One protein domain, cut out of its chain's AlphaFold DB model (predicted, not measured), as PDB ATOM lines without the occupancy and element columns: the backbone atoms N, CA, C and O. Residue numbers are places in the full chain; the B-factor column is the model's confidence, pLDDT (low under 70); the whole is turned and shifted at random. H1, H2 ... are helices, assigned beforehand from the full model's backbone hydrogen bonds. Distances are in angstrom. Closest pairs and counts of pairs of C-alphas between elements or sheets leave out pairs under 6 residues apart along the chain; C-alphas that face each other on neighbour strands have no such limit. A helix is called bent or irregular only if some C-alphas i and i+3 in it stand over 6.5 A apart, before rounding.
ATOM      1  N   GLY A   6      37.896 -54.245 -31.565       96.19
ATOM      2  CA  GLY A   6      37.508 -52.990 -32.220       96.19
ATOM      3  C   GLY A   6      36.124 -53.046 -32.871       96.19
ATOM      4  O   GLY A   6      35.258 -52.234 -32.564       96.19
ATOM      5  N   LEU A   7      35.901 -54.034 -33.739       96.31
ATOM      6  CA  LEU A   7      34.658 -54.180 -34.495       96.31
ATOM      7  C   LEU A   7      33.457 -54.528 -33.593       96.31
ATOM      8  O   LEU A   7      32.428 -53.868 -33.736       96.31
ATOM      9  N   PRO A   8      33.573 -55.456 -32.616       96.69
ATOM     10  CA  PRO A   8      32.506 -55.691 -31.646       96.69
ATOM     11  C   PRO A   8      32.167 -54.459 -30.793       96.69
ATOM     12  O   PRO A   8      30.987 -54.175 -30.602       96.69
ATOM     13  N   MET A   9      33.165 -53.704 -30.309       94.88
ATOM     14  CA  MET A   9      32.916 -52.504 -29.493       94.88
ATOM     15  C   MET A   9      32.239 -51.390 -30.293       94.88
ATOM     16  O   MET A   9      31.261 -50.815 -29.823       94.88
ATOM     17  N   PHE A  10      32.703 -51.135 -31.518       95.00
ATOM     18  CA  PHE A  10      32.095 -50.137 -32.397       95.00
ATOM     19  C   PHE A  10      30.648 -50.497 -32.759       95.00
ATOM     20  O   PHE A  10      29.761 -49.648 -32.708       95.00
ATOM     21  N   PHE A  11      30.391 -51.771 -33.072       96.06
ATOM     22  CA  PHE A  11      29.037 -52.242 -33.355       96.06
ATOM     23  C   PHE A  11      28.109 -52.087 -32.143       96.06
ATOM     24  O   PHE A  11      26.989 -51.607 -32.294       96.06
ATOM     25  N   MET A  12      28.576 -52.450 -30.945       94.19
ATOM     26  CA  MET A  12      27.814 -52.290 -29.705       94.19
ATOM     27  C   MET A  12      27.457 -50.822 -29.435       94.19
ATOM     28  O   MET A  12      26.307 -50.535 -29.109       94.19
ATOM     29  N   GLU A  13      28.404 -49.894 -29.592       92.50
ATOM     30  CA  GLU A  13      28.163 -48.461 -29.377       92.50
ATOM     31  C   GLU A  13      27.131 -47.898 -30.367       92.50
ATOM     32  O   GLU A  13      26.186 -47.221 -29.956       92.50
ATOM     33  N   LEU A  14      27.249 -48.241 -31.655       94.06
ATOM     34  CA  LEU A  14      26.281 -47.824 -32.671       94.06
ATOM     35  C   LEU A  14      24.889 -48.414 -32.425       94.06
ATOM     36  O   LEU A  14      23.902 -47.680 -32.471       94.06
ATOM     37  N   ALA A  15      24.799 -49.717 -32.142       94.88
ATOM     38  CA  ALA A  15      23.527 -50.388 -31.892       94.88
ATOM     39  C   ALA A  15      22.815 -49.812 -30.656       94.88
ATOM     40  O   ALA A  15      21.610 -49.565 -30.701       94.88
ATOM     41  N   LEU A  16      23.556 -49.534 -29.574       92.25
ATOM     42  CA  LEU A  16      23.020 -48.880 -28.375       92.25
ATOM     43  C   LEU A  16      22.555 -47.448 -28.661       92.25
ATOM     44  O   LEU A  16      21.457 -47.070 -28.244       92.25
ATOM     45  N   GLY A  17      23.351 -46.668 -29.397       91.44
ATOM     46  CA  GLY A  17      22.995 -45.303 -29.784       91.44
ATOM     47  C   GLY A  17      21.720 -45.249 -30.630       91.44
ATOM     48  O   GLY A  17      20.841 -44.429 -30.367       91.44
ATOM     49  N   GLN A  18      21.581 -46.160 -31.595       93.94
ATOM     50  CA  GLN A  18      20.394 -46.258 -32.448       93.94
ATOM     51  C   GLN A  18      19.156 -46.766 -31.700       93.94
ATOM     52  O   GLN A  18      18.058 -46.279 -31.958       93.94
ATOM     53  N   TYR A  19      19.311 -47.727 -30.784       92.50
ATOM     54  CA  TYR A  19      18.193 -48.291 -30.024       92.50
ATOM     55  C   TYR A  19      17.615 -47.302 -29.007       92.50
ATOM     56  O   TYR A  19      16.398 -47.176 -28.892       92.50
ATOM     57  N   VAL A  20      18.479 -46.605 -28.262       90.75
ATOM     58  CA  VAL A  20      18.039 -45.731 -27.166       90.75
ATOM     59  C   VAL A  20      17.715 -44.321 -27.656       90.75
ATOM     60  O   VAL A  20      16.817 -43.685 -27.109       90.75
ATOM     61  N   GLY A  21      18.424 -43.809 -28.668       89.19
ATOM     62  CA  GLY A  21      18.189 -42.464 -29.210       89.19
ATOM     63  C   GLY A  21      18.447 -41.323 -28.214       89.19
ATOM     64  O   GLY A  21      18.007 -40.197 -28.437       89.19
ATOM     65  N   LEU A  22      19.142 -41.601 -27.107       89.06
ATOM     66  CA  LEU A  22      19.499 -40.628 -26.075       89.06
ATOM     67  C   LEU A  22      21.005 -40.366 -26.086       89.06
ATOM     68  O   LEU A  22      21.802 -41.199 -26.512       89.06
ATOM     69  N   GLY A  23      21.402 -39.212 -25.548       88.25
ATOM     70  CA  GLY A  23      22.812 -38.911 -25.316       88.25
ATOM     71  C   GLY A  23      23.445 -39.837 -24.261       88.25
ATOM     72  O   GLY A  23      22.740 -40.361 -23.393       88.25
ATOM     73  N   PRO A  24      24.783 -39.986 -24.269       87.69
ATOM     74  CA  PRO A  24      25.502 -40.930 -23.409       87.69
ATOM     75  C   PRO A  24      25.263 -40.689 -21.910       87.69
ATOM     76  O   PRO A  24      25.114 -41.644 -21.154       87.69
ATOM     77  N   ASN A  25      25.133 -39.432 -21.469       88.81
ATOM     78  CA  ASN A  25      24.815 -39.114 -20.071       88.81
ATOM     79  C   ASN A  25      23.484 -39.736 -19.609       88.81
ATOM     80  O   ASN A  25      23.430 -40.389 -18.571       88.81
ATOM     81  N   MET A  26      22.423 -39.585 -20.404       89.12
ATOM     82  CA  MET A  26      21.114 -40.162 -20.080       89.12
ATOM     83  C   MET A  26      21.086 -41.682 -20.284       89.12
ATOM     84  O   MET A  26      20.430 -42.387 -19.520       89.12
ATOM     85  N   LEU A  27      21.819 -42.196 -21.276       90.06
ATOM     86  CA  LEU A  27      21.949 -43.629 -21.546       90.06
ATOM     87  C   LEU A  27      22.491 -44.384 -20.325       90.06
ATOM     88  O   LEU A  27      21.845 -45.312 -19.836       90.06
ATOM     89  N   PHE A  28      23.650 -43.968 -19.803       89.44
ATOM     90  CA  PHE A  28      24.279 -44.656 -18.674       89.44
ATOM     91  C   PHE A  28      23.502 -44.466 -17.370       89.44
ATOM     92  O   PHE A  28      23.435 -45.398 -16.577       89.44
ATOM     93  N   GLN A  29      22.844 -43.320 -17.170       88.56
ATOM     94  CA  GLN A  29      21.960 -43.121 -16.017       88.56
ATOM     95  C   GLN A  29      20.752 -44.071 -16.024       88.56
ATOM     96  O   GLN A  29      20.408 -44.605 -14.971       88.56
ATOM     97  N   ASN A  30      20.150 -44.321 -17.192       86.94
ATOM     98  CA  ASN A  30      18.969 -45.178 -17.323       86.94
ATOM     99  C   ASN A  30      19.299 -46.680 -17.358       86.94
ATOM    100  O   ASN A  30      18.501 -47.486 -16.888       86.94
ATOM    101  N   MET A  31      20.450 -47.072 -17.915       87.50
ATOM    102  CA  MET A  31      20.856 -48.484 -17.995       87.50
ATOM    103  C   MET A  31      21.565 -48.973 -16.730       87.50
ATOM    104  O   MET A  31      21.270 -50.058 -16.235       87.50
ATOM    105  N   ALA A  32      22.537 -48.205 -16.231       87.06
ATOM    106  CA  ALA A  32      23.393 -48.617 -15.126       87.06
ATOM    107  C   ALA A  32      23.920 -47.385 -14.366       87.06
ATOM    108  O   ALA A  32      25.013 -46.897 -14.664       87.06
ATOM    109  N   PRO A  33      23.196 -46.894 -13.341       86.06
ATOM    110  CA  PRO A  33      23.516 -45.632 -12.667       86.06
ATOM    111  C   PRO A  33      24.899 -45.618 -11.997       86.06
ATOM    112  O   PRO A  33      25.488 -44.551 -11.842       86.06
ATOM    113  N   LEU A  34      25.466 -46.790 -11.676       89.44
ATOM    114  CA  LEU A  34      26.851 -46.922 -11.204       89.44
ATOM    115  C   LEU A  34      27.871 -46.364 -12.216       89.44
ATOM    116  O   LEU A  34      28.891 -45.803 -11.826       89.44
ATOM    117  N   PHE A  35      27.578 -46.476 -13.513       87.00
ATOM    118  CA  PHE A  35      28.426 -46.010 -14.610       87.00
ATOM    119  C   PHE A  35      28.032 -44.625 -15.139       87.00
ATOM    120  O   PHE A  35      28.513 -44.214 -16.193       87.00
ATOM    121  N   SER A  36      27.215 -43.864 -14.402       86.00
ATOM    122  CA  SER A  36      26.810 -42.497 -14.775       86.00
ATOM    123  C   SER A  36      28.009 -41.584 -15.098       86.00
ATOM    124  O   SER A  36      27.957 -40.780 -16.028       86.00
ATOM    125  N   GLY A  37      29.146 -41.780 -14.415       89.38
ATOM    126  CA  GLY A  37      30.388 -41.052 -14.693       89.38
ATOM    127  C   GLY A  37      30.936 -41.243 -16.115       89.38
ATOM    128  O   GLY A  37      31.514 -40.305 -16.665       89.38
ATOM    129  N   LEU A  38      30.711 -42.402 -16.753       90.38
ATOM    130  CA  LEU A  38      31.121 -42.635 -18.146       90.38
ATOM    131  C   LEU A  38      30.363 -41.715 -19.106       90.38
ATOM    132  O   LEU A  38      30.960 -41.151 -20.020       90.38
ATOM    133  N   GLY A  39      29.074 -41.493 -18.848       89.88
ATOM    134  CA  GLY A  39      28.232 -40.642 -19.680       89.88
ATOM    135  C   GLY A  39      28.668 -39.174 -19.716       89.88
ATOM    136  O   GLY A  39      28.474 -38.512 -20.733       89.88
ATOM    137  N   ILE A  40      29.302 -38.685 -18.645       92.38
ATOM    138  CA  ILE A  40      29.888 -37.335 -18.569       92.38
ATOM    139  C   ILE A  40      31.341 -37.338 -19.070       92.38
ATOM    140  O   ILE A  40      31.775 -36.393 -19.726       92.38
ATOM    141  N   GLY A  41      32.096 -38.406 -18.807       94.38
ATOM    142  CA  GLY A  41      33.483 -38.535 -19.255       94.38
ATOM    143  C   GLY A  41      33.626 -38.533 -20.780       94.38
ATOM    144  O   GLY A  41      34.510 -37.860 -21.309       94.38
ATOM    145  N   MET A  42      32.728 -39.218 -21.494       92.75
ATOM    146  CA  MET A  42      32.743 -39.292 -22.962       92.75
ATOM    147  C   MET A  42      32.747 -37.908 -23.651       92.75
ATOM    148  O   MET A  42      33.669 -37.640 -24.426       92.75
ATOM    149  N   PRO A  43      31.796 -36.988 -23.378       93.38
ATOM    150  CA  PRO A  43      31.810 -35.661 -23.993       93.38
ATOM    151  C   PRO A  43      32.985 -34.787 -23.532       93.38
ATOM    152  O   PRO A  43      33.477 -33.991 -24.329       93.38
ATOM    153  N   ILE A  44      33.485 -34.944 -22.299       96.19
ATOM    154  CA  ILE A  44      34.676 -34.212 -21.827       96.19
ATOM    155  C   ILE A  44      35.908 -34.596 -22.654       96.19
ATOM    156  O   ILE A  44      36.625 -33.722 -23.142       96.19
ATOM    157  N   VAL A  45      36.142 -35.896 -22.858       96.12
ATOM    158  CA  VAL A  45      37.251 -36.373 -23.700       96.12
ATOM    159  C   VAL A  45      37.077 -35.880 -25.136       96.12
ATOM    160  O   VAL A  45      38.030 -35.375 -25.729       96.12
ATOM    161  N   SER A  46      35.853 -35.939 -25.673       94.88
ATOM    162  CA  SER A  46      35.557 -35.398 -27.003       94.88
ATOM    163  C   SER A  46      35.867 -33.901 -27.104       94.88
ATOM    164  O   SER A  46      36.396 -33.466 -28.124       94.88
ATOM    165  N   PHE A  47      35.585 -33.111 -26.066       96.31
ATOM    166  CA  PHE A  47      35.898 -31.683 -26.039       96.31
ATOM    167  C   PHE A  47      37.409 -31.426 -26.097       96.31
ATOM    168  O   PHE A  47      37.857 -30.619 -26.912       96.31
ATOM    169  N   TYR A  48      38.208 -32.151 -25.307       96.88
ATOM    170  CA  TYR A  48      39.670 -32.045 -25.367       96.88
ATOM    171  C   TYR A  48      40.220 -32.402 -26.751       96.88
ATOM    172  O   TYR A  48      41.066 -31.675 -27.282       96.88
ATOM    173  N   CYS A  49      39.702 -33.469 -27.368       97.19
ATOM    174  CA  CYS A  49      40.047 -33.830 -28.740       97.19
ATOM    175  C   CYS A  49      39.706 -32.693 -29.714       97.19
ATOM    176  O   CYS A  49      40.566 -32.296 -30.497       97.19
ATOM    177  N   CYS A  50      38.504 -32.116 -29.637       97.19
ATOM    178  CA  CYS A  50      38.098 -31.012 -30.511       97.19
ATOM    179  C   CYS A  50      39.023 -29.791 -30.400       97.19
ATOM    180  O   CYS A  50      39.372 -29.209 -31.425       97.19
ATOM    181  N   VAL A  51      39.453 -29.414 -29.192       96.75
ATOM    182  CA  VAL A  51      40.358 -28.268 -28.993       96.75
ATOM    183  C   VAL A  51      41.719 -28.523 -29.643       96.75
ATOM    184  O   VAL A  51      42.199 -27.694 -30.417       96.75
ATOM    185  N   TYR A  52      42.329 -29.678 -29.374       96.06
ATOM    186  CA  TYR A  52      43.640 -30.028 -29.927       96.06
ATOM    187  C   TYR A  52      43.605 -30.197 -31.451       96.06
ATOM    188  O   TYR A  52      44.406 -29.593 -32.169       96.06
ATOM    189  N   PHE A  53      42.645 -30.973 -31.963       97.69
ATOM    190  CA  PHE A  53      42.499 -31.182 -33.403       97.69
ATOM    191  C   PHE A  53      42.109 -29.894 -34.130       97.69
ATOM    192  O   PHE A  53      42.537 -29.698 -35.265       97.69
ATOM    193  N   GLY A  54      41.379 -28.983 -33.482       97.56
ATOM    194  CA  GLY A  54      41.066 -27.665 -34.032       97.56
ATOM    195  C   GLY A  54      42.318 -26.858 -34.387       97.56
ATOM    196  O   GLY A  54      42.381 -26.275 -35.469       97.56
ATOM    197  N   VAL A  55      43.349 -26.883 -33.534       97.62
ATOM    198  CA  VAL A  55      44.627 -26.192 -33.796       97.62
ATOM    199  C   VAL A  55      45.359 -26.811 -34.989       97.62
ATOM    200  O   VAL A  55      45.821 -26.088 -35.872       97.62
ATOM    201  N   ILE A  56      45.417 -28.144 -35.065       97.38
ATOM    202  CA  ILE A  56      46.055 -28.848 -36.191       97.38
ATOM    203  C   ILE A  56      45.324 -28.563 -37.501       97.38
ATOM    204  O   ILE A  56      45.960 -28.321 -38.529       97.38
ATOM    205  N   MET A  57      43.991 -28.573 -37.476       97.75
ATOM    206  CA  MET A  57      43.172 -28.231 -38.636       97.75
ATOM    207  C   MET A  57      43.425 -26.789 -39.082       97.75
ATOM    208  O   MET A  57      43.612 -26.552 -40.275       97.75
ATOM    209  N   ALA A  58      43.514 -25.837 -38.149       97.81
ATOM    210  CA  ALA A  58      43.834 -24.445 -38.460       97.81
ATOM    211  C   ALA A  58      45.219 -24.298 -39.113       97.81
ATOM    212  O   ALA A  58      45.340 -23.620 -40.134       97.81
ATOM    213  N   TRP A  59      46.249 -24.972 -38.587       97.00
ATOM    214  CA  TRP A  59      47.574 -24.997 -39.218       97.00
ATOM    215  C   TRP A  59      47.533 -25.628 -40.606       97.00
ATOM    216  O   TRP A  59      48.110 -25.081 -41.541       97.00
ATOM    217  N   SER A  60      46.814 -26.738 -40.769       97.38
ATOM    218  CA  SER A  60      46.693 -27.430 -42.057       97.38
ATOM    219  C   SER A  60      46.059 -26.524 -43.112       97.38
ATOM    220  O   SER A  60      46.569 -26.416 -44.225       97.38
ATOM    221  N   ILE A  61      44.989 -25.810 -42.750       97.19
ATOM    222  CA  ILE A  61      44.325 -24.837 -43.624       97.19
ATOM    223  C   ILE A  61      45.258 -23.660 -43.942       97.19
ATOM    224  O   ILE A  61      45.390 -23.287 -45.106       97.19
ATOM    225  N   TYR A  62      45.945 -23.114 -42.935       95.44
ATOM    226  CA  TYR A  62      46.911 -22.028 -43.115       95.44
ATOM    227  C   TYR A  62      48.016 -22.405 -44.111       95.44
ATOM    228  O   TYR A  62      48.230 -21.692 -45.090       95.44
ATOM    229  N   TYR A  63      48.666 -23.557 -43.922       93.69
ATOM    230  CA  TYR A  63      49.712 -24.036 -44.829       93.69
ATOM    231  C   TYR A  63      49.166 -24.407 -46.213       93.69
ATOM    232  O   TYR A  63      49.865 -24.202 -47.204       93.69
ATOM    233  N   THR A  64      47.920 -24.884 -46.312       95.00
ATOM    234  CA  THR A  64      47.264 -25.145 -47.606       95.00
ATOM    235  C   THR A  64      47.135 -23.856 -48.413       95.00
ATOM    236  O   THR A  64      47.606 -23.797 -49.546       95.00
ATOM    237  N   PHE A  65      46.569 -22.795 -47.830       94.75
ATOM    238  CA  PHE A  65      46.443 -21.509 -48.526       94.75
ATOM    239  C   PHE A  65      47.797 -20.833 -48.764       94.75
ATOM    240  O   PHE A  65      48.015 -20.261 -49.828       94.75
ATOM    241  N   SER A  66      48.735 -20.957 -47.823       90.62
ATOM    242  CA  SER A  66      50.105 -20.458 -47.980       90.62
ATOM    243  C   SER A  66      50.909 -21.206 -49.052       90.62
ATOM    244  O   SER A  66      51.986 -20.742 -49.414       90.62
ATOM    245  N   SER A  67      50.417 -22.348 -49.545       93.62
ATOM    246  CA  SER A  67      51.037 -23.100 -50.642       93.62
ATOM    247  C   SER A  67      50.541 -22.659 -52.021       93.62
ATOM    248  O   SER A  67      51.070 -23.121 -53.029       93.62
ATOM    249  N   PHE A  68      49.542 -21.772 -52.108       92.50
ATOM    250  CA  PHE A  68      49.046 -21.236 -53.383       92.50
ATOM    251  C   PHE A  68      49.911 -20.076 -53.904       92.50
ATOM    252  O   PHE A  68      49.405 -19.058 -54.375       92.50
ATOM    253  N   THR A  69      51.231 -20.236 -53.821       88.81
ATOM    254  CA  THR A  69      52.243 -19.297 -54.315       88.81
ATOM    255  C   THR A  69      53.235 -20.033 -55.215       88.81
ATOM    256  O   THR A  69      53.435 -21.238 -55.082       88.81
ATOM    257  N   ALA A  70      53.848 -19.322 -56.170       84.94
ATOM    258  CA  ALA A  70      54.818 -19.922 -57.095       84.94
ATOM    259  C   ALA A  70      56.114 -20.349 -56.383       84.94
ATOM    260  O   ALA A  70      56.673 -21.401 -56.680       84.94
ATOM    261  N   GLU A  71      56.560 -19.545 -55.417       84.62
ATOM    262  CA  GLU A  71      57.641 -19.888 -54.499       84.62
ATOM    263  C   GLU A  71      57.059 -20.115 -53.103       84.62
ATOM    264  O   GLU A  71      56.260 -19.311 -52.612       84.62
ATOM    265  N   LEU A  72      57.421 -21.235 -52.476       87.12
ATOM    266  CA  LEU A  72      56.904 -21.593 -51.158       87.12
ATOM    267  C   LEU A  72      57.628 -20.766 -50.082       87.12
ATOM    268  O   LEU A  72      58.861 -20.731 -50.092       87.12
ATOM    269  N   PRO A  73      56.913 -20.188 -49.098       85.81
ATOM    270  CA  PRO A  73      57.522 -19.329 -48.075       85.81
ATOM    271  C   PRO A  73      58.611 -20.014 -47.240       85.81
ATOM    272  O   PRO A  73      59.560 -19.378 -46.803       85.81
ATOM    273  N   TRP A  74      58.510 -21.328 -47.034       87.31
ATOM    274  CA  TRP A  74      59.510 -22.131 -46.315       87.31
ATOM    275  C   TRP A  74      60.585 -22.743 -47.227       87.31
ATOM    276  O   TRP A  74      61.407 -23.533 -46.764       87.31
ATOM    277  N   GLY A  75      60.583 -22.413 -48.522       83.88
ATOM    278  CA  GLY A  75      61.601 -22.852 -49.478       83.88
ATOM    279  C   GLY A  75      62.896 -22.033 -49.418       83.88
ATOM    280  O   GLY A  75      63.964 -22.563 -49.727       83.88
ATOM    281  N   SER A  76      62.822 -20.766 -48.995       83.19
ATOM    282  CA  SER A  76      63.959 -19.844 -48.907       83.19
ATOM    283  C   SER A  76      64.206 -19.364 -47.470       83.19
ATOM    284  O   SER A  76      63.333 -19.408 -46.601       83.19
ATOM    285  N   CYS A  77      65.429 -18.901 -47.202       84.69
ATOM    286  CA  CYS A  77      65.796 -18.315 -45.908       84.69
ATOM    287  C   CYS A  77      65.686 -16.780 -45.879       84.69
ATOM    288  O   CYS A  77      66.032 -16.178 -44.865       84.69
ATOM    289  N   ASP A  78      65.164 -16.157 -46.938       83.88
ATOM    290  CA  ASP A  78      65.042 -14.700 -47.082       83.88
ATOM    291  C   ASP A  78      63.629 -14.227 -46.703       83.88
ATOM    292  O   ASP A  78      62.849 -13.776 -47.534       83.88
ATOM    293  N   ASN A  79      63.259 -14.445 -45.439       86.12
ATOM    294  CA  ASN A  79      61.958 -14.047 -44.900       86.12
ATOM    295  C   ASN A  79      62.144 -13.364 -43.543       86.12
ATOM    296  O   ASN A  79      63.036 -13.742 -42.782       86.12
ATOM    297  N   ASP A  80      61.233 -12.459 -43.187       88.62
ATOM    298  CA  ASP A  80      61.290 -11.676 -41.941       88.62
ATOM    299  C   ASP A  80      61.258 -12.529 -40.660       88.62
ATOM    300  O   ASP A  80      61.763 -12.125 -39.615       88.62
ATOM    301  N   PHE A  81      60.675 -13.731 -40.724       88.19
ATOM    302  CA  PHE A  81      60.613 -14.667 -39.596       88.19
ATOM    303  C   PHE A  81      61.903 -15.489 -39.408       88.19
ATOM    304  O   PHE A  81      62.011 -16.264 -38.450       88.19
ATOM    305  N   ASN A  82      62.886 -15.360 -40.306       90.38
ATOM    306  CA  ASN A  82      64.145 -16.096 -40.229       90.38
ATOM    307  C   ASN A  82      65.178 -15.376 -39.349       90.38
ATOM    308  O   ASN A  82      65.264 -14.156 -39.310       90.38
ATOM    309  N   THR A  83      66.008 -16.149 -38.639       88.88
ATOM    310  CA  THR A  83      67.124 -15.598 -37.853       88.88
ATOM    311  C   THR A  83      68.404 -15.522 -38.696       88.88
ATOM    312  O   THR A  83      68.537 -16.279 -39.661       88.88
ATOM    313  N   PRO A  84      69.400 -14.702 -38.314       84.50
ATOM    314  CA  PRO A  84      70.678 -14.631 -39.025       84.50
ATOM    315  C   PRO A  84      71.421 -15.980 -39.058       84.50
ATOM    316  O   PRO A  84      71.363 -16.746 -38.095       84.50
ATOM    317  N   GLY A  85      72.138 -16.263 -40.155       78.62
ATOM    318  CA  GLY A  85      72.998 -17.451 -40.304       78.62
ATOM    319  C   GLY A  85      72.310 -18.737 -40.792       78.62
ATOM    320  O   GLY A  85      72.908 -19.808 -40.722       78.62
ATOM    321  N   ARG A  86      71.061 -18.661 -41.272       75.62
ATOM    322  CA  ARG A  86      70.322 -19.806 -41.838       75.62
ATOM    323  C   ARG A  86      70.761 -20.064 -43.285       75.62
ATOM    324  O   ARG A  86      70.877 -19.125 -44.067       75.62
ATOM    325  N   VAL A  87      70.946 -21.331 -43.649       77.00
ATOM    326  CA  VAL A  87      71.229 -21.761 -45.028       77.00
ATOM    327  C   VAL A  87      70.074 -22.651 -45.492       77.00
ATOM    328  O   VAL A  87      69.664 -23.531 -44.728       77.00
ATOM    329  N   PRO A  88      69.522 -22.454 -46.704       78.56
ATOM    330  CA  PRO A  88      68.451 -23.310 -47.198       78.56
ATOM    331  C   PRO A  88      68.954 -24.750 -47.354       78.56
ATOM    332  O   PRO A  88      70.043 -24.983 -47.875       78.56
ATOM    333  N   VAL A  89      68.140 -25.730 -46.945       75.44
ATOM    334  CA  VAL A  89      68.492 -27.166 -46.993       75.44
ATOM    335  C   VAL A  89      68.861 -27.614 -48.413       75.44
ATOM    336  O   VAL A  89      69.754 -28.436 -48.597       75.44
ATOM    337  N   ILE A  90      68.241 -27.011 -49.428       70.50
ATOM    338  CA  ILE A  90      68.535 -27.264 -50.846       70.50
ATOM    339  C   ILE A  90      70.001 -26.939 -51.189       70.50
ATOM    340  O   ILE A  90      70.605 -27.648 -51.994       70.50
ATOM    341  N   ALA A  91      70.605 -25.934 -50.544       65.75
ATOM    342  CA  ALA A  91      72.005 -25.566 -50.754       65.75
ATOM    343  C   ALA A  91      73.005 -26.526 -50.085       65.75
ATOM    344  O   ALA A  91      74.165 -26.529 -50.475       65.75
ATOM    345  N   LEU A  92      72.571 -27.354 -49.127       66.94
ATOM    346  CA  LEU A  92      73.398 -28.396 -48.497       66.94
ATOM    347  C   LEU A  92      73.356 -29.739 -49.249       66.94
ATOM    348  O   LEU A  92      74.082 -30.661 -48.893       66.94
ATOM    349  N   SER A  93      72.483 -29.873 -50.255       63.62
ATOM    350  CA  SER A  93      72.357 -31.084 -51.085       63.62
ATOM    351  C   SER A  93      73.222 -31.068 -52.358       63.62
ATOM    352  O   SER A  93      73.167 -32.017 -53.140       63.62
TER     353      SER A  93
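Overview. This is residues 6 to 93 of the 94 residues of an uncharacterized protein of Hyalella azteca (UniProt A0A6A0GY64). One long helix, H3, makes most of the length of a rod; at one end H2 folds back on it with H1 near, and at the other loops, residues 67 to 88, lead to short H4. The 88 printed residues hold four named helices, H1 to H4 in order, and no named strand: all helix. The whole is extended, radius of gyration of the C-alphas 23.9 A, spanning 64 by 24 by 23 A.

Arrangement. H1, residues 6 to 20, is close to but not clearly touching H2, residues 24 to 31; the closest C-alphas, of Val 20 and Leu 27, are 7.2 A apart. Their lines are about perpendicular, at 79 degrees. H2 touches H3, residues 33 to 66, through residues 35 to 42 of H3 alone; the closest C-alphas, of Asn 25 and Gly 39, are 3.8 A apart. They form a helical hairpin, opposite ways at a shallow tilt of 20 degrees. H4, residues 89 to 92, is apart from H1, H2 and H3. O i to N i+4 pairs are within hydrogen-bond range throughout H1 and H2 and in 25 of 30 in H3; H4 is too short.

Along the chain. H1 begins at C-alpha 6 (37.508, -52.990, -32.220) and is 21.4 A long; H2 is 10.4 A. H3, 50.9 A, is irregular: C-alphas 34 and 37 are 7.7 A apart. H4, 5.3 A, ends at C-alpha 92 (73.398, -28.396, -48.497).

Size, cuts and confidence. The C-alphas farthest apart, of Asn 30 and Ala 91, are 65.7 A apart. The printed part has no cut; the link H3 to H4 is long. Residues 91 to 93 have pLDDT under 70.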